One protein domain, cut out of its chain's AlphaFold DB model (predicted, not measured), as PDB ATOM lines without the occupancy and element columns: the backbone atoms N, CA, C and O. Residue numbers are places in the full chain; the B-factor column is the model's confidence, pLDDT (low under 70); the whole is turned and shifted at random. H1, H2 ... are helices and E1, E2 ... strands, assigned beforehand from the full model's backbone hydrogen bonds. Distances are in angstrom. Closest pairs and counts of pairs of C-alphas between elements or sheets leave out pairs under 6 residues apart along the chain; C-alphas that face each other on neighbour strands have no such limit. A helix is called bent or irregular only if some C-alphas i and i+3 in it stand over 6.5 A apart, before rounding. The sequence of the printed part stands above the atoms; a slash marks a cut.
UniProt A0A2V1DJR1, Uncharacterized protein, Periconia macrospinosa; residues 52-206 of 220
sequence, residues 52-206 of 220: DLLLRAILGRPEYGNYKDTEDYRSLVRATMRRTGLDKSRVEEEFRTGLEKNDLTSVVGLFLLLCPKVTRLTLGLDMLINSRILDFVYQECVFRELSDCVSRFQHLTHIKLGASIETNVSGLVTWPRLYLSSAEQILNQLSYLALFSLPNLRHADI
ATOM      1  N   ASP A  52     155.735 149.337 119.606       54.91
ATOM      2  CA  ASP A  52     155.111 148.555 118.548       54.91
ATOM      3  C   ASP A  52     153.801 149.182 118.038       54.91
ATOM      4  O   ASP A  52     153.559 149.185 116.831       54.91
ATOM      5  N   LEU A  53     152.985 149.783 118.912       58.47
ATOM      6  CA  LEU A  53     151.760 150.488 118.513       58.47
ATOM      7  C   LEU A  53     152.071 151.785 117.757       58.47
ATOM      8  O   LEU A  53     151.410 152.095 116.764       58.47
ATOM      9  N   LEU A  54     153.104 152.514 118.178       61.62
ATOM     10  CA  LEU A  54     153.535 153.739 117.504       61.62
ATOM     11  C   LEU A  54     154.155 153.464 116.130       61.62
ATOM     12  O   LEU A  54     153.852 154.158 115.160       61.62
ATOM     13  N   LEU A  55     154.977 152.421 116.017       58.16
ATOM     14  CA  LEU A  55     155.543 151.999 114.736       58.16
ATOM     15  C   LEU A  55     154.457 151.512 113.773       58.16
ATOM     16  O   LEU A  55     154.483 151.881 112.599       58.16
ATOM     17  N   ARG A  56     153.462 150.757 114.262       58.12
ATOM     18  CA  ARG A  56     152.285 150.362 113.468       58.12
ATOM     19  C   ARG A  56     151.533 151.572 112.916       58.12
ATOM     20  O   ARG A  56     151.133 151.560 111.754       58.12
ATOM     21  N   ALA A  57     151.376 152.617 113.723       56.88
ATOM     22  CA  ALA A  57     150.686 153.840 113.324       56.88
ATOM     23  C   ALA A  57     151.419 154.611 112.216       56.88
ATOM     24  O   ALA A  57     150.782 155.145 111.311       56.88
ATOM     25  N   ILE A  58     152.752 154.660 112.277       54.59
ATOM     26  CA  ILE A  58     153.579 155.442 111.345       54.59
ATOM     27  C   ILE A  58     153.851 154.696 110.048       54.59
ATOM     28  O   ILE A  58     153.845 155.299 108.977       54.59
ATOM     29  N   LEU A  59     154.086 153.387 110.126       55.94
ATOM     30  CA  LEU A  59     154.398 152.588 108.946       55.94
ATOM     31  C   LEU A  59     153.160 152.298 108.089       55.94
ATOM     32  O   LEU A  59     153.309 151.772 106.990       55.94
ATOM     33  N   GLY A  60     151.955 152.653 108.556       48.97
ATOM     34  CA  GLY A  60     150.732 152.686 107.749       48.97
ATOM     35  C   GLY A  60     150.319 151.345 107.140       48.97
ATOM     36  O   GLY A  60     149.476 151.326 106.247       48.97
ATOM     37  N   ARG A  61     150.898 150.222 107.585       47.00
ATOM     38  CA  ARG A  61     150.577 148.902 107.038       47.00
ATOM     39  C   ARG A  61     149.770 148.079 108.043       47.00
ATOM     40  O   ARG A  61     150.305 147.718 109.093       47.00
ATOM     41  N   PRO A  62     148.527 147.698 107.704       40.12
ATOM     42  CA  PRO A  62     147.761 146.716 108.475       40.12
ATOM     43  C   PRO A  62     148.409 145.317 108.454       40.12
ATOM     44  O   PRO A  62     148.154 144.502 109.335       40.12
ATOM     45  N   GLU A  63     149.318 145.063 107.508       41.16
ATOM     46  CA  GLU A  63     150.117 143.833 107.387       41.16
ATOM     47  C   GLU A  63     151.066 143.609 108.583       41.16
ATOM     48  O   GLU A  63     151.459 142.483 108.873       41.16
ATOM     49  N   TYR A  64     151.375 144.664 109.345       42.50
ATOM     50  CA  TYR A  64     152.200 144.615 110.559       42.50
ATOM     51  C   TYR A  64     151.416 144.260 111.837       42.50
ATOM     52  O   TYR A  64     151.983 144.233 112.937       42.50
ATOM     53  N   GLY A  65     150.118 143.948 111.712       39.78
ATOM     54  CA  GLY A  65     149.291 143.404 112.799       39.78
ATOM     55  C   GLY A  65     149.811 142.071 113.351       39.78
ATOM     56  O   GLY A  65     149.500 141.715 114.484       39.78
ATOM     57  N   ASN A  66     150.683 141.396 112.593       41.47
ATOM     58  CA  ASN A  66     151.369 140.163 112.963       41.47
ATOM     59  C   ASN A  66     152.896 140.359 113.056       41.47
ATOM     60  O   ASN A  66     153.657 139.513 112.598       41.47
ATOM     61  N   TYR A  67     153.372 141.458 113.659       45.12
ATOM     62  CA  TYR A  67     154.755 141.526 114.162       45.12
ATOM     63  C   TYR A  67     154.932 140.479 115.276       45.12
ATOM     64  O   TYR A  67     154.840 140.776 116.465       45.12
ATOM     65  N   LYS A  68     155.102 139.219 114.873       42.69
ATOM     66  CA  LYS A  68     155.554 138.129 115.732       42.69
ATOM     67  C   LYS A  68     157.066 138.171 115.938       42.69
ATOM     68  O   LYS A  68     157.532 137.558 116.889       42.69
ATOM     69  N   ASP A  69     157.802 138.947 115.141       49.78
ATOM     70  CA  ASP A  69     159.258 138.949 115.184       49.78
ATOM     71  C   ASP A  69     159.846 140.294 115.603       49.78
ATOM     72  O   ASP A  69     159.873 141.287 114.876       49.78
ATOM     73  N   THR A  70     160.445 140.281 116.791       54.22
ATOM     74  CA  THR A  70     161.423 141.270 117.262       54.22
ATOM     75  C   THR A  70     162.578 141.511 116.277       54.22
ATOM     76  O   THR A  70     163.295 142.508 116.395       54.22
ATOM     77  N   GLU A  71     162.783 140.613 115.312       58.28
ATOM     78  CA  GLU A  71     163.883 140.634 114.348       58.28
ATOM     79  C   GLU A  71     163.708 141.698 113.251       58.28
ATOM     80  O   GLU A  71     164.656 142.430 112.943       58.28
ATOM     81  N   ASP A  72     162.483 141.903 112.762       66.31
ATOM     82  CA  ASP A  72     162.168 142.945 111.775       66.31
ATOM     83  C   ASP A  72     162.301 144.355 112.374       66.31
ATOM     84  O   ASP A  72     162.754 145.295 111.714       66.31
ATOM     85  N   TYR A  73     161.972 144.510 113.659       69.06
ATOM     86  CA  TYR A  73     162.132 145.776 114.379       69.06
ATOM     87  C   TYR A  73     163.612 146.111 114.585       69.06
ATOM     88  O   TYR A  73     164.062 147.208 114.244       69.06
ATOM     89  N   ARG A  74     164.397 145.149 115.083       73.00
ATOM     90  CA  ARG A  74     165.848 145.317 115.254       73.00
ATOM     91  C   ARG A  74     166.526 145.651 113.928       73.00
ATOM     92  O   ARG A  74     167.441 146.472 113.902       73.00
ATOM     93  N   SER A  75     166.058 145.060 112.833       78.69
ATOM     94  CA  SER A  75     166.550 145.349 111.488       78.69
ATOM     95  C   SER A  75     166.219 146.775 111.044       78.69
ATOM     96  O   SER A  75     167.114 147.468 110.558       78.69
ATOM     97  N   LEU A  76     164.993 147.261 111.281       78.12
ATOM     98  CA  LEU A  76     164.602 148.648 110.991       78.12
ATOM     99  C   LEU A  76     165.416 149.664 111.802       78.12
ATOM    100  O   LEU A  76     165.896 150.653 111.243       78.12
ATOM    101  N   VAL A  77     165.600 149.416 113.102       80.69
ATOM    102  CA  VAL A  77     166.418 150.265 113.981       80.69
ATOM    103  C   VAL A  77     167.853 150.313 113.472       80.69
ATOM    104  O   VAL A  77     168.358 151.396 113.191       80.69
ATOM    105  N   ARG A  78     168.485 149.154 113.245       83.94
ATOM    106  CA  ARG A  78     169.857 149.072 112.717       83.94
ATOM    107  C   ARG A  78     169.994 149.762 111.363       83.94
ATOM    108  O   ARG A  78     170.950 150.500 111.152       83.94
ATOM    109  N   ALA A  79     169.050 149.547 110.448       81.81
ATOM    110  CA  ALA A  79     169.054 150.193 109.141       81.81
ATOM    111  C   ALA A  79     168.931 151.717 109.266       81.81
ATOM    112  O   ALA A  79     169.636 152.451 108.575       81.81
ATOM    113  N   THR A  80     168.078 152.197 110.174       81.62
ATOM    114  CA  THR A  80     167.908 153.628 110.442       81.62
ATOM    115  C   THR A  80     169.178 154.224 111.028       81.62
ATOM    116  O   THR A  80     169.657 155.215 110.488       81.62
ATOM    117  N   MET A  81     169.763 153.579 112.042       84.75
ATOM    118  CA  MET A  81     171.006 154.017 112.680       84.75
ATOM    119  C   MET A  81     172.160 154.094 111.680       84.75
ATOM    120  O   MET A  81     172.814 155.127 111.608       84.75
ATOM    121  N   ARG A  82     172.350 153.069 110.834       85.31
ATOM    122  CA  ARG A  82     173.353 153.090 109.749       85.31
ATOM    123  C   ARG A  82     173.101 154.213 108.757       85.31
ATOM    124  O   ARG A  82     174.015 154.934 108.367       85.31
ATOM    125  N   ARG A  83     171.843 154.374 108.332       81.12
ATOM    126  CA  ARG A  83     171.460 155.414 107.373       81.12
ATOM    127  C   ARG A  83     171.759 156.799 107.925       81.12
ATOM    128  O   ARG A  83     172.154 157.659 107.145       81.12
ATOM    129  N   THR A  84     171.568 157.019 109.224       77.81
ATOM    130  CA  THR A  84     171.795 158.306 109.895       77.81
ATOM    131  C   THR A  84     173.204 158.444 110.466       77.81
ATOM    132  O   THR A  84     173.550 159.521 110.913       77.81
ATOM    133  N   GLY A  85     174.051 157.412 110.417       82.38
ATOM    134  CA  GLY A  85     175.378 157.434 111.047       82.38
ATOM    135  C   GLY A  85     175.336 157.389 112.580       82.38
ATOM    136  O   GLY A  85     176.359 157.595 113.231       82.38
ATOM    137  N   LEU A  86     174.166 157.111 113.168       84.25
ATOM    138  CA  LEU A  86     174.005 156.981 114.618       84.25
ATOM    139  C   LEU A  86     174.770 155.756 115.139       84.25
ATOM    140  O   LEU A  86     175.274 155.795 116.257       84.25
ATOM    141  N   ASP A  87     174.947 154.733 114.298       85.69
ATOM    142  CA  ASP A  87     175.777 153.537 114.526       85.69
ATOM    143  C   ASP A  87     177.288 153.815 114.637       85.69
ATOM    144  O   ASP A  87     178.079 152.904 114.837       85.69
ATOM    145  N   LYS A  88     177.711 155.065 114.435       85.69
ATOM    146  CA  LYS A  88     179.100 155.514 114.616       85.69
ATOM    147  C   LYS A  88     179.200 156.679 115.597       85.69
ATOM    148  O   LYS A  88     180.261 157.283 115.747       85.69
ATOM    149  N   SER A  89     178.080 157.041 116.216       85.69
ATOM    150  CA  SER A  89     177.986 158.182 117.114       85.69
ATOM    151  C   SER A  89     178.358 157.794 118.543       85.69
ATOM    152  O   SER A  89     178.269 156.637 118.947       85.69
ATOM    153  N   ARG A  90     178.712 158.791 119.359       87.69
ATOM    154  CA  ARG A  90     178.979 158.580 120.792       87.69
ATOM    155  C   ARG A  90     177.730 158.193 121.591       87.69
ATOM    156  O   ARG A  90     177.871 157.716 122.709       87.69
ATOM    157  N   VAL A  91     176.536 158.406 121.030       87.94
ATOM    158  CA  VAL A  91     175.247 158.110 121.673       87.94
ATOM    159  C   VAL A  91     174.647 156.782 121.209       87.94
ATOM    160  O   VAL A  91     173.534 156.459 121.609       87.94
ATOM    161  N   GLU A  92     175.353 155.997 120.383       90.19
ATOM    162  CA  GLU A  92     174.844 154.738 119.822       90.19
ATOM    163  C   GLU A  92     174.315 153.791 120.906       90.19
ATOM    164  O   GLU A  92     173.170 153.336 120.843       90.19
ATOM    165  N   GLU A  93     175.148 153.508 121.907       89.50
ATOM    166  CA  GLU A  93     174.836 152.528 122.942       89.50
ATOM    167  C   GLU A  93     173.715 153.008 123.866       89.50
ATOM    168  O   GLU A  93     172.824 152.232 124.219       89.50
ATOM    169  N   GLU A  94     173.726 154.298 124.210       90.12
ATOM    170  CA  GLU A  94     172.673 154.943 125.000       90.12
ATOM    171  C   GLU A  94     171.335 154.880 124.256       90.12
ATOM    172  O   GLU A  94     170.323 154.449 124.809       90.12
ATOM    173  N   PHE A  95     171.348 155.211 122.963       89.44
ATOM    174  CA  PHE A  95     170.174 155.167 122.105       89.44
ATOM    175  C   PHE A  95     169.603 153.756 121.992       89.44
ATOM    176  O   PHE A  95     168.408 153.556 122.221       89.44
ATOM    177  N   ARG A  96     170.455 152.767 121.689       86.94
ATOM    178  CA  ARG A  96     170.073 151.357 121.548       86.94
ATOM    179  C   ARG A  96     169.518 150.792 122.852       86.94
ATOM    180  O   ARG A  96     168.438 150.206 122.842       86.94
ATOM    181  N   THR A  97     170.211 151.024 123.965       87.00
ATOM    182  CA  THR A  97     169.760 150.598 125.296       87.00
ATOM    183  C   THR A  97     168.427 151.244 125.654       87.00
ATOM    184  O   THR A  97     167.538 150.574 126.176       87.00
ATOM    185  N   GLY A  98     168.256 152.534 125.354       85.06
ATOM    186  CA  GLY A  98     166.992 153.220 125.580       85.06
ATOM    187  C   GLY A  98     165.864 152.629 124.734       85.06
ATOM    188  O   GLY A  98     164.808 152.324 125.272       85.06
ATOM    189  N   LEU A  99     166.092 152.334 123.451       83.69
ATOM    190  CA  LEU A  99     165.098 151.651 122.612       83.69
ATOM    191  C   LEU A  99     164.719 150.263 123.147       83.69
ATOM    192  O   LEU A  99     163.546 149.898 123.119       83.69
ATOM    193  N   GLU A 100     165.687 149.488 123.640       79.81
ATOM    194  CA  GLU A 100     165.444 148.172 124.249       79.81
ATOM    195  C   GLU A 100     164.633 148.279 125.551       79.81
ATOM    196  O   GLU A 100     163.783 147.432 125.820       79.81
ATOM    197  N   LYS A 101     164.852 149.344 126.330       80.19
ATOM    198  CA  LYS A 101     164.110 149.650 127.565       80.19
ATOM    199  C   LYS A 101     162.794 150.391 127.330       80.19
ATOM    200  O   LYS A 101     162.121 150.735 128.299       80.19
ATOM    201  N   ASN A 102     162.428 150.640 126.073       72.06
ATOM    202  CA  ASN A 102     161.295 151.485 125.704       72.06
ATOM    203  C   ASN A 102     161.357 152.882 126.359       72.06
ATOM    204  O   ASN A 102     160.347 153.444 126.789       72.06
ATOM    205  N   ASP A 103     162.570 153.425 126.462       80.69
ATOM    206  CA  ASP A 103     162.808 154.796 126.871       80.69
ATOM    207  C   ASP A 103     162.213 155.738 125.827       80.69
ATOM    208  O   ASP A 103     162.532 155.687 124.634       80.69
ATOM    209  N   LEU A 104     161.334 156.614 126.296       76.25
ATOM    210  CA  LEU A 104     160.595 157.520 125.435       76.25
ATOM    211  C   LEU A 104     161.521 158.375 124.575       76.25
ATOM    212  O   LEU A 104     161.224 158.642 123.415       76.25
ATOM    213  N   THR A 105     162.613 158.850 125.149       82.94
ATOM    214  CA  THR A 105     163.498 159.797 124.498       82.94
ATOM    215  C   THR A 105     164.174 159.154 123.295       82.94
ATOM    216  O   THR A 105     164.165 159.727 122.201       82.94
ATOM    217  N   SER A 106     164.674 157.929 123.465       86.19
ATOM    218  CA  SER A 106     165.169 157.108 122.359       86.19
ATOM    219  C   SER A 106     164.091 156.838 121.316       86.19
ATOM    220  O   SER A 106     164.340 156.938 120.115       86.19
ATOM    221  N   VAL A 107     162.875 156.534 121.762       82.69
ATOM    222  CA  VAL A 107     161.734 156.259 120.888       82.69
ATOM    223  C   VAL A 107     161.365 157.477 120.034       82.69
ATOM    224  O   VAL A 107     161.247 157.366 118.815       82.69
ATOM    225  N   VAL A 108     161.245 158.658 120.640       83.38
ATOM    226  CA  VAL A 108     160.990 159.918 119.929       83.38
ATOM    227  C   VAL A 108     162.144 160.251 118.993       83.38
ATOM    228  O   VAL A 108     161.904 160.624 117.845       83.38
ATOM    229  N   GLY A 109     163.387 160.043 119.429       87.50
ATOM    230  CA  GLY A 109     164.557 160.203 118.576       87.50
ATOM    231  C   GLY A 109     164.478 159.328 117.322       87.50
ATOM    232  O   GLY A 109     164.614 159.824 116.204       87.50
ATOM    233  N   LEU A 110     164.155 158.041 117.484       85.81
ATOM    234  CA  LEU A 110     163.946 157.120 116.366       85.81
ATOM    235  C   LEU A 110     162.825 157.607 115.445       85.81
ATOM    236  O   LEU A 110     162.968 157.537 114.225       85.81
ATOM    237  N   PHE A 111     161.740 158.145 116.003       81.19
ATOM    238  CA  PHE A 111     160.645 158.687 115.202       81.19
ATOM    239  C   PHE A 111     161.059 159.861 114.330       81.19
ATOM    240  O   PHE A 111     160.750 159.860 113.136       81.19
ATOM    241  N   LEU A 112     161.794 160.820 114.880       84.12
ATOM    242  CA  LEU A 112     162.305 161.953 114.109       84.12
ATOM    243  C   LEU A 112     163.247 161.487 112.986       84.12
ATOM    244  O   LEU A 112     163.178 161.988 111.865       84.12
ATOM    245  N   LEU A 113     164.059 160.457 113.239       83.75
ATOM    246  CA  LEU A 113     164.943 159.866 112.229       83.75
ATOM    247  C   LEU A 113     164.206 159.031 111.168       83.75
ATOM    248  O   LEU A 113     164.694 158.881 110.041       83.75
ATOM    249  N   LEU A 114     163.046 158.464 111.498       80.00
ATOM    250  CA  LEU A 114     162.226 157.689 110.567       80.00
ATOM    251  C   LEU A 114     161.349 158.573 109.681       80.00
ATOM    252  O   LEU A 114     161.113 158.198 108.534       80.00
ATOM    253  N   CYS A 115     160.912 159.735 110.171       76.00
ATOM    254  CA  CYS A 115     159.955 160.602 109.489       76.00
ATOM    255  C   CYS A 115     160.674 161.692 108.669       76.00
ATOM    256  O   CYS A 115     161.173 162.658 109.236       76.00
ATOM    257  N   PRO A 116     160.738 161.595 107.327       72.69
ATOM    258  CA  PRO A 116     161.486 162.552 106.503       72.69
ATOM    259  C   PRO A 116     160.742 163.871 106.237       72.69
ATOM    260  O   PRO A 116     161.319 164.782 105.650       72.69
ATOM    261  N   LYS A 117     159.457 163.963 106.600       77.06
ATOM    262  CA  LYS A 117     158.579 165.105 106.306       77.06
ATOM    263  C   LYS A 117     157.883 165.624 107.557       77.06
ATOM    264  O   LYS A 117     156.665 165.759 107.602       77.06
ATOM    265  N   VAL A 118     158.655 165.890 108.604       81.31
ATOM    266  CA  VAL A 118     158.091 166.494 109.814       81.31
ATOM    267  C   VAL A 118     157.745 167.950 109.508       81.31
ATOM    268  O   VAL A 118     158.630 168.755 109.242       81.31
ATOM    269  N   THR A 119     156.455 168.282 109.522       83.00
ATOM    270  CA  THR A 119     155.955 169.646 109.272       83.00
ATOM    271  C   THR A 119     155.688 170.435 110.547       83.00
ATOM    272  O   THR A 119     155.752 171.667 110.542       83.00
ATOM    273  N   ARG A 120     155.419 169.732 111.648       84.62
ATOM    274  CA  ARG A 120     155.187 170.287 112.980       84.62
ATOM    275  C   ARG A 120     155.946 169.457 114.001       84.62
ATOM    276  O   ARG A 120     156.001 168.247 113.855       84.62
ATOM    277  N   LEU A 121     156.515 170.090 115.017       85.25
ATOM    278  CA  LEU A 121     157.211 169.398 116.098       85.25
ATOM    279  C   LEU A 121     156.816 170.028 117.426       85.25
ATOM    280  O   LEU A 121     156.895 171.242 117.586       85.25
ATOM    281  N   THR A 122     156.365 169.216 118.375       83.81
ATOM    282  CA  THR A 122     156.117 169.655 119.748       83.81
ATOM    283  C   THR A 122     156.912 168.770 120.694       83.81
ATOM    284  O   THR A 122     157.000 167.562 120.504       83.81
ATOM    285  N   LEU A 123     157.573 169.378 121.670       80.75
ATOM    286  CA  LEU A 123     158.443 168.674 122.602       80.75
ATOM    287  C   LEU A 123     158.211 169.212 124.009       80.75
ATOM    288  O   LEU A 123     158.144 170.429 124.215       80.75
ATOM    289  N   GLY A 124     158.060 168.297 124.964       79.38
ATOM    290  CA  GLY A 124     157.914 168.636 126.378       79.38
ATOM    291  C   GLY A 124     159.237 169.109 126.975       79.38
ATOM    292  O   GLY A 124     160.301 168.676 126.534       79.38
ATOM    293  N   LEU A 125     159.179 169.986 127.982       76.62
ATOM    294  CA  LEU A 125     160.382 170.574 128.586       76.62
ATOM    295  C   LEU A 125     161.318 169.514 129.187       76.62
ATOM    296  O   LEU A 125     162.522 169.574 128.955       76.62
ATOM    297  N   ASP A 126     160.763 168.503 129.862       73.81
ATOM    298  CA  ASP A 126     161.521 167.376 130.428       73.81
ATOM    299  C   ASP A 126     162.428 166.700 129.393       73.81
ATOM    300  O   ASP A 126     163.573 166.358 129.688       73.81
ATOM    301  N   MET A 127     161.914 166.511 128.173       78.00
ATOM    302  CA  MET A 127     162.655 165.872 127.086       78.00
ATOM    303  C   MET A 127     163.791 166.759 126.592       78.00
ATOM    304  O   MET A 127     164.822 166.244 126.182       78.00
ATOM    305  N   LEU A 128     163.603 168.079 126.623       77.56
ATOM    306  CA  LEU A 128     164.624 169.023 126.188       77.56
ATOM    307  C   LEU A 128     165.765 169.148 127.209       77.56
ATOM    308  O   LEU A 128     166.915 169.372 126.844       77.56
ATOM    309  N   ILE A 129     165.455 169.007 128.496       75.50
ATOM    310  CA  ILE A 129     166.445 169.127 129.570       75.50
ATOM    311  C   ILE A 129     167.235 167.825 129.740       75.50
ATOM    312  O   ILE A 129     168.451 167.857 129.899       75.50
ATOM    313  N   ASN A 130     166.560 166.676 129.690       73.44
ATOM    314  CA  ASN A 130     167.146 165.408 130.131       73.44
ATOM    315  C   ASN A 130     167.630 164.502 128.987       73.44
ATOM    316  O   ASN A 130     167.992 163.354 129.237       73.44
ATOM    317  N   SER A 131     167.644 164.979 127.737       79.44
ATOM    318  CA  SER A 131     167.967 164.140 126.580       79.44
ATOM    319  C   SER A 131     169.243 164.531 125.843       79.44
ATOM    320  O   SER A 131     169.242 165.392 124.966       79.44
ATOM    321  N   ARG A 132     170.315 163.771 126.073       77.62
ATOM    322  CA  ARG A 132     171.521 163.831 125.226       77.62
ATOM    323  C   ARG A 132     171.304 163.209 123.846       77.62
ATOM    324  O   ARG A 132     171.949 163.582 122.871       77.62
ATOM    325  N   ILE A 133     170.381 162.255 123.763       84.19
ATOM    326  CA  ILE A 133     170.011 161.577 122.523       84.19
ATOM    327  C   ILE A 133     169.367 162.547 121.534       84.19
ATOM    328  O   ILE A 133     169.689 162.528 120.348       84.19
ATOM    329  N   LEU A 134     168.434 163.372 122.007       84.31
ATOM    330  CA  LEU A 134     167.679 164.262 121.141       84.31
ATOM    331  C   LEU A 134     168.574 165.366 120.586       84.31
ATOM    332  O   LEU A 134     168.442 165.674 119.408       84.31
ATOM    333  N   ASP A 135     169.546 165.851 121.361       82.69
ATOM    334  CA  ASP A 135     170.584 166.766 120.877       82.69
ATOM    335  C   ASP A 135     171.276 166.224 119.615       82.69
ATOM    336  O   ASP A 135     171.346 166.911 118.591       82.69
ATOM    337  N   PHE A 136     171.720 164.962 119.647       83.94
ATOM    338  CA  PHE A 136     172.309 164.302 118.479       83.94
ATOM    339  C   PHE A 136     171.299 164.163 117.333       83.94
ATOM    340  O   PHE A 136     171.604 164.467 116.178       83.94
ATOM    341  N   VAL A 137     170.073 163.731 117.637       86.56
ATOM    342  CA  VAL A 137     169.019 163.552 116.631       86.56
ATOM    343  C   VAL A 137     168.695 164.866 115.919       86.56
ATOM    344  O   VAL A 137     168.506 164.850 114.703       86.56
ATOM    345  N   TYR A 138     168.657 166.002 116.619       85.38
ATOM    346  CA  TYR A 138     168.421 167.302 115.989       85.38
ATOM    347  C   TYR A 138     169.569 167.706 115.086       85.38
ATOM    348  O   TYR A 138     169.312 168.141 113.966       85.38
ATOM    349  N   GLN A 139     170.814 167.516 115.523       82.25
ATOM    350  CA  GLN A 139     171.970 167.787 114.672       82.25
ATOM    351  C   GLN A 139     171.898 166.975 113.376       82.25
ATOM    352  O   GLN A 139     172.031 167.547 112.296       82.25
ATOM    353  N   GLU A 140     171.561 165.686 113.454       81.94
ATOM    354  CA  GLU A 140     171.376 164.842 112.267       81.94
ATOM    355  C   GLU A 140     170.168 165.243 111.411       81.94
ATOM    356  O   GLU A 140     170.194 165.120 110.184       81.94
ATOM    357  N   CYS A 141     169.083 165.718 112.024       81.44
ATOM    358  CA  CYS A 141     167.904 166.161 111.283       81.44
ATOM    359  C   CYS A 141     168.118 167.520 110.601       81.44
ATOM    360  O   CYS A 141     167.521 167.752 109.547       81.44
ATOM    361  N   VAL A 142     168.959 168.395 111.164       80.12
ATOM    362  CA  VAL A 142     169.229 169.750 110.660       80.12
ATOM    363  C   VAL A 142     170.417 169.788 109.692       80.12
ATOM    364  O   VAL A 142     170.255 170.276 108.580       80.12
ATOM    365  N   PHE A 143     171.588 169.267 110.076       70.12
ATOM    366  CA  PHE A 143     172.886 169.612 109.466       70.12
ATOM    367  C   PHE A 143     173.449 168.618 108.449       70.12
ATOM    368  O   PHE A 143     174.617 168.709 108.074       70.12
ATOM    369  N   ARG A 144     172.668 167.650 107.970       65.00
ATOM    370  CA  ARG A 144     173.196 166.627 107.060       65.00
ATOM    371  C   ARG A 144     173.331 167.131 105.615       65.00
ATOM    372  O   ARG A 144     172.659 166.645 104.720       65.00
ATOM    373  N   GLU A 145     174.246 168.071 105.390       49.97
ATOM    374  CA  GLU A 145     174.621 168.623 104.075       49.97
ATOM    375  C   GLU A 145     175.634 167.753 103.303       49.97
ATOM    376  O   GLU A 145     176.091 168.114 102.223       49.97
ATOM    377  N   LEU A 146     176.009 166.584 103.824       46.59
ATOM    378  CA  LEU A 146     177.192 165.855 103.352       46.59
ATOM    379  C   LEU A 146     176.996 164.945 102.123       46.59
ATOM    380  O   LEU A 146     177.922 164.212 101.791       46.59
ATOM    381  N   SER A 147     175.839 164.936 101.453       47.06
ATOM    382  CA  SER A 147     175.636 164.222 100.165       47.06
ATOM    383  C   SER A 147     174.168 164.234  99.737       47.06
ATOM    384  O   SER A 147     173.430 163.390 100.227       47.06
ATOM    385  N   ASP A 148     173.722 165.150  98.864       54.50
ATOM    386  CA  ASP A 148     172.391 165.170  98.193       54.50
ATOM    387  C   ASP A 148     171.137 164.874  99.060       54.50
ATOM    388  O   ASP A 148     170.023 164.696  98.564       54.50
ATOM    389  N   CYS A 149     171.292 164.821 100.379       57.72
ATOM    390  CA  CYS A 149     170.298 164.395 101.337       57.72
ATOM    391  C   CYS A 149     169.732 165.657 101.936       57.72
ATOM    392  O   CYS A 149     170.379 166.345 102.717       57.72
ATOM    393  N   VAL A 150     168.504 165.965 101.557       66.12
ATOM    394  CA  VAL A 150     167.835 167.130 102.101       66.12
ATOM    395  C   VAL A 150     167.577 166.925 103.599       66.12
ATOM    396  O   VAL A 150     167.233 165.818 104.026       66.12
ATOM    397  N   SER A 151     167.757 167.988 104.393       79.75
ATOM    398  CA  SER A 151     167.472 167.996 105.835       79.75
ATOM    399  C   SER A 151     166.110 167.354 106.129       79.75
ATOM    400  O   SER A 151     165.117 167.630 105.453       79.75
ATOM    401  N   ARG A 152     166.024 166.523 107.177       79.19
ATOM    402  CA  ARG A 152     164.750 165.893 107.591       79.19
ATOM    403  C   ARG A 152     163.727 166.915 108.075       79.19
ATOM    404  O   ARG A 152     162.525 166.673 108.010       79.19
ATOM    405  N   PHE A 153     164.208 168.068 108.528       85.25
ATOM    406  CA  PHE A 153     163.382 169.195 108.933       85.25
ATOM    407  C   PHE A 153     163.239 170.262 107.849       85.25
ATOM    408  O   PHE A 153     162.712 171.335 108.126       85.25
ATOM    409  N   GLN A 154     163.585 169.957 106.593       85.19
ATOM    410  CA  GLN A 154     163.321 170.867 105.477       85.19
ATOM    411  C   GLN A 154     161.842 171.268 105.387       85.19
ATOM    412  O   GLN A 154     161.534 172.354 104.925       85.19
ATOM    413  N   HIS A 155     160.918 170.403 105.813       85.06
ATOM    414  CA  HIS A 155     159.479 170.659 105.750       85.06
ATOM    415  C   HIS A 155     158.921 171.239 107.049       85.06
ATOM    416  O   HIS A 155     157.721 171.513 107.118       85.06
ATOM    417  N   LEU A 156     159.756 171.420 108.076       87.25
ATOM    418  CA  LEU A 156     159.308 171.876 109.380       87.25
ATOM    419  C   LEU A 156     158.885 173.339 109.285       87.25
ATOM    420  O   LEU A 156     159.675 174.207 108.933       87.25
ATOM    421  N   THR A 157     157.620 173.598 109.605       90.06
ATOM    422  CA  THR A 157     157.016 174.936 109.543       90.06
ATOM    423  C   THR A 157     156.616 175.464 110.912       90.06
ATOM    424  O   THR A 157     156.550 176.677 111.087       90.06
ATOM    425  N   HIS A 158     156.352 174.579 111.877       90.06
ATOM    426  CA  HIS A 158     155.962 174.962 113.231       90.06
ATOM    427  C   HIS A 158     156.752 174.156 114.254       90.06
ATOM    428  O   HIS A 158     156.809 172.926 114.164       90.06
ATOM    429  N   ILE A 159     157.287 174.834 115.261       88.69
ATOM    430  CA  ILE A 159     157.915 174.190 116.406       88.69
ATOM    431  C   ILE A 159     157.325 174.714 117.712       88.69
ATOM    432  O   ILE A 159     157.043 175.902 117.840       88.69
ATOM    433  N   LYS A 160     157.131 173.821 118.684       85.88
ATOM    434  CA  LYS A 160     156.767 174.165 120.058       85.88
ATOM    435  C   LYS A 160     157.685 173.437 121.034       85.88
ATOM    436  O   LYS A 160     157.599 172.219 121.173       85.88
ATOM    437  N   LEU A 161     158.559 174.177 121.705       83.25
ATOM    438  CA  LEU A 161     159.571 173.648 122.620       83.25
ATOM    439  C   LEU A 161     159.234 174.020 124.063       83.25
ATOM    440  O   LEU A 161     159.108 175.194 124.386       83.25
ATOM    441  N   GLY A 162     159.106 173.025 124.934       75.50
ATOM    442  CA  GLY A 162     158.745 173.238 126.334       75.50
ATOM    443  C   GLY A 162     157.243 173.161 126.585       75.50
ATOM    444  O   GLY A 162     156.745 173.754 127.536       75.50
ATOM    445  N   ALA A 163     156.492 172.461 125.730       66.31
ATOM    446  CA  ALA A 163     155.062 172.285 125.947       66.31
ATOM    447  C   ALA A 163     154.802 171.579 127.288       66.31
ATOM    448  O   ALA A 163     155.228 170.444 127.484       66.31
ATOM    449  N   SER A 164     154.076 172.249 128.180       61.53
ATOM    450  CA  SER A 164     153.457 171.632 129.353       61.53
ATOM    451  C   SER A 164     152.007 171.267 129.038       61.53
ATOM    452  O   SER A 164     151.299 172.050 128.401       61.53
ATOM    453  N   ILE A 165     151.560 170.093 129.482       51.00
ATOM    454  CA  ILE A 165     150.146 169.683 129.493       51.00
ATOM    455  C   ILE A 165     149.441 170.257 130.733       51.00
ATOM    456  O   ILE A 165     148.213 170.272 130.778       51.00
ATOM    457  N   GLU A 166     150.177 170.796 131.713       51.22
ATOM    458  CA  GLU A 166     149.572 171.459 132.865       51.22
ATOM    459  C   GLU A 166     148.889 172.760 132.422       51.22
ATOM    460  O   GLU A 166     149.479 173.835 132.359       51.22
ATOM    461  N   THR A 167     147.591 172.665 132.135       42.44
ATOM    462  CA  THR A 167     146.686 173.808 131.966       42.44
ATOM    463  C   THR A 167     146.493 174.592 133.267       42.44
ATOM    464  O   THR A 167     145.915 175.677 133.253       42.44
ATOM    465  N   ASN A 168     146.975 174.064 134.398       44.16
ATOM    466  CA  ASN A 168     146.956 174.739 135.686       44.16
ATOM    467  C   ASN A 168     148.202 175.610 135.849       44.16
ATOM    468  O   ASN A 168     149.254 175.180 136.312       44.16
ATOM    469  N   VAL A 169     148.027 176.890 135.527       47.41
ATOM    470  CA  VAL A 169     148.992 177.983 135.725       47.41
ATOM    471  C   VAL A 169     149.530 178.035 137.173       47.41
ATOM    472  O   VAL A 169     150.610 178.564 137.414       47.41
ATOM    473  N   SER A 170     148.825 177.439 138.141       46.12
ATOM    474  CA  SER A 170     149.254 177.315 139.538       46.12
ATOM    475  C   SER A 170     150.474 176.405 139.753       46.12
ATOM    476  O   SER A 170     151.233 176.652 140.686       46.12
ATOM    477  N   GLY A 171     150.697 175.397 138.898       47.16
ATOM    478  CA  GLY A 171     151.873 174.512 138.958       47.16
ATOM    479  C   GLY A 171     153.156 175.175 138.446       47.16
ATOM    480  O   GLY A 171     154.251 174.857 138.897       47.16
ATOM    481  N   LEU A 172     153.044 176.196 137.590       43.94
ATOM    482  CA  LEU A 172     154.201 176.925 137.048       43.94
ATOM    483  C   LEU A 172     155.026 177.648 138.128       43.94
ATOM    484  O   LEU A 172     156.186 177.981 137.897       43.94
ATOM    485  N   VAL A 173     154.458 177.875 139.317       47.38
ATOM    486  CA  VAL A 173     155.162 178.479 140.461       47.38
ATOM    487  C   VAL A 173     156.098 177.471 141.149       47.38
ATOM    488  O   VAL A 173     157.118 177.866 141.713       47.38
ATOM    489  N   THR A 174     155.805 176.168 141.078       48.19
ATOM    490  CA  THR A 174     156.655 175.091 141.621       48.19
ATOM    491  C   THR A 174     157.679 174.563 140.618       48.19
ATOM    492  O   THR A 174     158.669 173.965 141.036       48.19
ATOM    493  N   TRP A 175     157.511 174.849 139.323       50.16
ATOM    494  CA  TRP A 175     158.424 174.432 138.251       50.16
ATOM    495  C   TRP A 175     159.888 174.811 138.470       50.16
ATOM    496  O   TRP A 175     160.739 173.933 138.319       50.16
ATOM    497  N   PRO A 176     160.226 176.052 138.876       49.25
ATOM    498  CA  PRO A 176     161.613 176.389 139.133       49.25
ATOM    499  C   PRO A 176     162.215 175.439 140.168       49.25
ATOM    500  O   PRO A 176     163.327 174.985 139.984       49.25
ATOM    501  N   ARG A 177     161.483 175.036 141.215       48.88
ATOM    502  CA  ARG A 177     162.059 174.233 142.305       48.88
ATOM    503  C   ARG A 177     162.470 172.817 141.906       48.88
ATOM    504  O   ARG A 177     163.420 172.334 142.502       48.88
ATOM    505  N   LEU A 178     161.805 172.180 140.940       50.34
ATOM    506  CA  LEU A 178     162.150 170.818 140.503       50.34
ATOM    507  C   LEU A 178     163.426 170.787 139.648       50.34
ATOM    508  O   LEU A 178     164.231 169.872 139.792       50.34
ATOM    509  N   TYR A 179     163.637 171.814 138.819       49.34
ATOM    510  CA  TYR A 179     164.802 171.916 137.930       49.34
ATOM    511  C   TYR A 179     165.955 172.752 138.519       49.34
ATOM    512  O   TYR A 179     167.106 172.570 138.137       49.34
ATOM    513  N   LEU A 180     165.683 173.643 139.484       47.03
ATOM    514  CA  LEU A 180     166.701 174.419 140.215       47.03
ATOM    515  C   LEU A 180     167.513 173.553 141.187       47.03
ATOM    516  O   LEU A 180     168.618 173.936 141.561       47.03
ATOM    517  N   SER A 181     166.980 172.409 141.629       45.41
ATOM    518  CA  SER A 181     167.645 171.542 142.614       45.41
ATOM    519  C   SER A 181     168.864 170.789 142.078       45.41
ATOM    520  O   SER A 181     169.651 170.279 142.872       45.41
ATOM    521  N   SER A 182     169.073 170.749 140.762       50.28
ATOM    522  CA  SER A 182     170.284 170.186 140.165       50.28
ATOM    523  C   SER A 182     170.851 171.163 139.147       50.28
ATOM    524  O   SER A 182     170.283 171.342 138.073       50.28
ATOM    525  N   ALA A 183     172.005 171.752 139.460       48.03
ATOM    526  CA  ALA A 183     172.753 172.651 138.575       48.03
ATOM    527  C   ALA A 183     173.089 172.040 137.191       48.03
ATOM    528  O   ALA A 183     173.523 172.750 136.291       48.03
ATOM    529  N   GLU A 184     172.869 170.735 137.012       51.25
ATOM    530  CA  GLU A 184     173.075 169.985 135.771       51.25
ATOM    531  C   GLU A 184     171.839 169.936 134.848       51.25
ATOM    532  O   GLU A 184     171.963 169.522 133.700       51.25
ATOM    533  N   GLN A 185     170.657 170.375 135.301       56.78
ATOM    534  CA  GLN A 185     169.398 170.336 134.535       56.78
ATOM    535  C   GLN A 185     169.080 171.674 133.850       56.78
ATOM    536  O   GLN A 185     167.950 172.165 133.861       56.78
ATOM    537  N   ILE A 186     170.096 172.288 133.245       63.78
ATOM    538  CA  ILE A 186     169.921 173.495 132.438       63.78
ATOM    539  C   ILE A 186     169.687 173.066 130.993       63.78
ATOM    540  O   ILE A 186     170.465 172.300 130.426       63.78
ATOM    541  N   LEU A 187     168.624 173.589 130.380       68.00
ATOM    542  CA  LEU A 187     168.389 173.430 128.952       68.00
ATOM    543  C   LEU A 187     169.626 173.888 128.167       68.00
ATOM    544  O   LEU A 187     169.962 175.075 128.171       68.00
ATOM    545  N   ASN A 188     170.264 172.968 127.446       70.62
ATOM    546  CA  ASN A 188     171.371 173.309 126.566       70.62
ATOM    547  C   ASN A 188     170.846 174.032 125.321       70.62
ATOM    548  O   ASN A 188     170.565 173.415 124.298       70.62
ATOM    549  N   GLN A 189     170.708 175.355 125.403       69.94
ATOM    550  CA  GLN A 189     170.152 176.180 124.326       69.94
ATOM    551  C   GLN A 189     170.875 175.973 122.988       69.94
ATOM    552  O   GLN A 189     170.225 175.977 121.942       69.94
ATOM    553  N   LEU A 190     172.192 175.727 123.018       71.56
ATOM    554  CA  LEU A 190     173.003 175.518 121.817       71.56
ATOM    555  C   LEU A 190     172.549 174.294 121.017       71.56
ATOM    556  O   LEU A 190     172.560 174.342 119.786       71.56
ATOM    557  N   SER A 191     172.086 173.239 121.691       70.38
ATOM    558  CA  SER A 191     171.580 172.026 121.039       70.38
ATOM    559  C   SER A 191     170.334 172.280 120.187       70.38
ATOM    560  O   SER A 191     170.078 171.552 119.229       70.38
ATOM    561  N   TYR A 192     169.588 173.345 120.487       76.12
ATOM    562  CA  TYR A 192     168.320 173.669 119.835       76.12
ATOM    563  C   TYR A 192     168.419 174.844 118.862       76.12
ATOM    564  O   TYR A 192     167.506 175.028 118.059       76.12
ATOM    565  N   LEU A 193     169.518 175.611 118.877       78.94
ATOM    566  CA  LEU A 193     169.701 176.768 117.988       78.94
ATOM    567  C   LEU A 193     169.533 176.405 116.511       78.94
ATOM    568  O   LEU A 193     168.920 177.147 115.747       78.94
ATOM    569  N   ALA A 194     170.015 175.222 116.136       79.69
ATOM    570  CA  ALA A 194     169.924 174.675 114.792       79.69
ATOM    571  C   ALA A 194     168.481 174.620 114.255       79.69
ATOM    572  O   ALA A 194     168.250 174.825 113.066       79.69
ATOM    573  N   LEU A 195     167.501 174.388 115.134       82.50
ATOM    574  CA  LEU A 195     166.089 174.304 114.761       82.50
ATOM    575  C   LEU A 195     165.537 175.663 114.321       82.50
ATOM    576  O   LEU A 195     164.661 175.708 113.465       82.50
ATOM    577  N   PHE A 196     166.063 176.769 114.850       83.19
ATOM    578  CA  PHE A 196     165.629 178.118 114.473       83.19
ATOM    579  C   PHE A 196     166.242 178.605 113.160       83.19
ATOM    580  O   PHE A 196     165.730 179.548 112.563       83.19
ATOM    581  N   SER A 197     167.290 177.937 112.682       82.19
ATOM    582  CA  SER A 197     167.917 178.217 111.387       82.19
ATOM    583  C   SER A 197     167.255 177.469 110.223       82.19
ATOM    584  O   SER A 197     167.745 177.524 109.095       82.19
ATOM    585  N   LEU A 198     166.161 176.740 110.470       85.56
ATOM    586  CA  LEU A 198     165.478 175.960 109.442       85.56
ATOM    587  C   LEU A 198     164.773 176.871 108.420       85.56
ATOM    588  O   LEU A 198     163.972 177.723 108.807       85.56
ATOM    589  N   PRO A 199     164.980 176.661 107.107       84.06
ATOM    590  CA  PRO A 199     164.583 177.620 106.070       84.06
ATOM    591  C   PRO A 199     163.067 177.792 105.919       84.06
ATOM    592  O   PRO A 199     162.606 178.825 105.445       84.06
ATOM    593  N   ASN A 200     162.284 176.783 106.307       89.50
ATOM    594  CA  ASN A 200     160.827 176.795 106.185       89.50
ATOM    595  C   ASN A 200     160.105 177.020 107.519       89.50
ATOM    596  O   ASN A 200     158.871 176.985 107.542       89.50
ATOM    597  N   LEU A 201     160.835 177.273 108.610       91.38
ATOM    598  CA  LEU A 201     160.230 177.503 109.914       91.38
ATOM    599  C   LEU A 201     159.489 178.846 109.919       91.38
ATOM    600  O   LEU A 201     160.080 179.901 109.716       91.38
ATOM    601  N   ARG A 202     158.174 178.802 110.147       92.62
ATOM    602  CA  ARG A 202     157.291 179.981 110.154       92.62
ATOM    603  C   ARG A 202     156.851 180.380 111.553       92.62
ATOM    604  O   ARG A 202     156.591 181.552 111.791       92.62
ATOM    605  N   HIS A 203     156.718 179.404 112.448       91.75
ATOM    606  CA  HIS A 203     156.190 179.611 113.791       91.75
ATOM    607  C   HIS A 203     157.023 178.857 114.823       91.75
ATOM    608  O   HIS A 203     157.299 177.669 114.646       91.75
ATOM    609  N   ALA A 204     157.386 179.535 115.907       88.12
ATOM    610  CA  ALA A 204     158.135 178.958 117.011       88.12
ATOM    611  C   ALA A 204     157.544 179.404 118.353       88.12
ATOM    612  O   ALA A 204     157.630 180.573 118.716       88.12
ATOM    613  N   ASP A 205     156.978 178.452 119.093       85.44
ATOM    614  CA  ASP A 205     156.507 178.647 120.462       85.44
ATOM    615  C   ASP A 205     157.540 178.092 121.437       85.44
ATOM    616  O   ASP A 205     157.840 176.898 121.430       85.44
ATOM    617  N   ILE A 206     158.065 178.941 122.314       80.56
ATOM    618  CA  ILE A 206     159.080 178.544 123.295       80.56
ATOM    619  C   ILE A 206     158.587 178.931 124.694       80.56
ATOM    620  O   ILE A 206     159.087 179.893 125.279       80.56
TER     621      ILE A 206
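AT A GLANCE: This is residues 52 to 206 of the 220 residues of an uncharacterized protein of Periconia macrospinosa (UniProt A0A2V1DJR1). Picture a short coil of stacked turns, in which three short parallel strands, E1, E2 and E3, make a small wall along one side and H5, H7 and H9 run back past it in a curved row. H3 and H4 pack on H5 at one end of that row, where H1 is near H5 and makes a corner with H2, while residues 166 to 171 of the long loop that leads into H8 stick out and stand free, as do residues 173 to 178, of which 175 to 178 belong to H8. The printed part has 155 residues, with nine named helices and three named strands in the order H1 H2 H3 H4 H5 E1 H6 H7 E2 H8 H9 E3; the class is mostly helix, and the sheet runs E1 E2 E3, parallel. It is compact, with a radius of gyration of the C-alphas of 16.8 A and spans of 47 by 35 by 31 A.

HOW THE PARTS SIT: Start at the sheet, with E2, residues 158 to 161, as its inner strand. On one edge is E1, residues 120 to 123, parallel to E2 at 2 degrees; look for N 160 and O 121, 2.8 A apart and within hydrogen-bond range. On the other edge is E3, residues 203 to 205, parallel to E2 at 14 degrees, with N 159 and O 203 at 2.9 A. Two strand-helix-strand units, parallel neighbour strands with helices between them in the chain, have right-handed crossovers: E1 to E2 through H6, residues 125 to 130, and H7, residues 132 to 142; E2 to E3 through H8, residues 175 to 180, and H9, residues 189 to 196. H9 is on the sheet but only grazes it, with residues 192 to 196. H7 touches H9 at a shallow tilt of 28 degrees, the same way, closest at the C-alphas of Asp 135 and Ser 191, 5.4 A. The hub is H5, residues 104 to 114, which touches H7 at a shallow tilt of 15 degrees, the same way, closest at the C-alphas of Gly 109 and Leu 134, 5.7 A. H5 also touches H3, residues 70 to 84, at a steep tilt of 66 degrees, closest at the C-alphas of Thr 80 and Leu 114, 7.0 A. H5 touches H4, residues 92 to 100, only just about perpendicular at 72 degrees, closest at the C-alphas of Gly 98 and Ser 106, 5.4 A. H6 is close to H5 but not clearly touching, with the C-alphas of Thr 105 and Met 127 at 6.7 A. H1, residues 52 to 59, is near H5, and only just touches H2, residues 62 to 66, only at the corner, with 3 pairs of C-alphas within 8 A, the closest those of Arg 56 and Tyr 64 at 6.4 A. H8 touches no helix. In H1, H3, H4, H5 and H6 every O i to N i+4 pair is within hydrogen-bond range; H7 has 6 of 7, H8 1 of 2, H2 0 of 1 with 1 of 2 O i to N i+3 pairs, and H9 1 of 4 with 4 of 5.

IN THESE COORDINATES: Find C-alpha 120 at (155.187, 170.287, 112.980); from there E1 runs 10.3 A, E2 beside it 10.1 A and E3 6.7 A. H3, the longest helix, measures 21.3 A, H7 15.9 A, H5 15.0 A, H4 12.3 A and H9 11.0 A. H1 begins at C-alpha 52, (155.111, 148.555, 118.548), and E3 ends at C-alpha 205, (156.507, 178.647, 120.462). H2 and H9 are only just irregular: C-alphas 63 and 66 are 6.8 A apart, and C-alphas 191 and 194 are 7.0 A apart.

THE WHOLE: The two C-alphas farthest apart are those of Ser 147 and Ser 170, 49.2 A. The printed part has no cut. The links from H7 to E2, 15 residues, and from E2 to H8, 13 residues, are long. The mean pLDDT of the printed part is 71.7; look for values under 70 in residues 52 to 73, 144 to 150, 163 to 187 and 189.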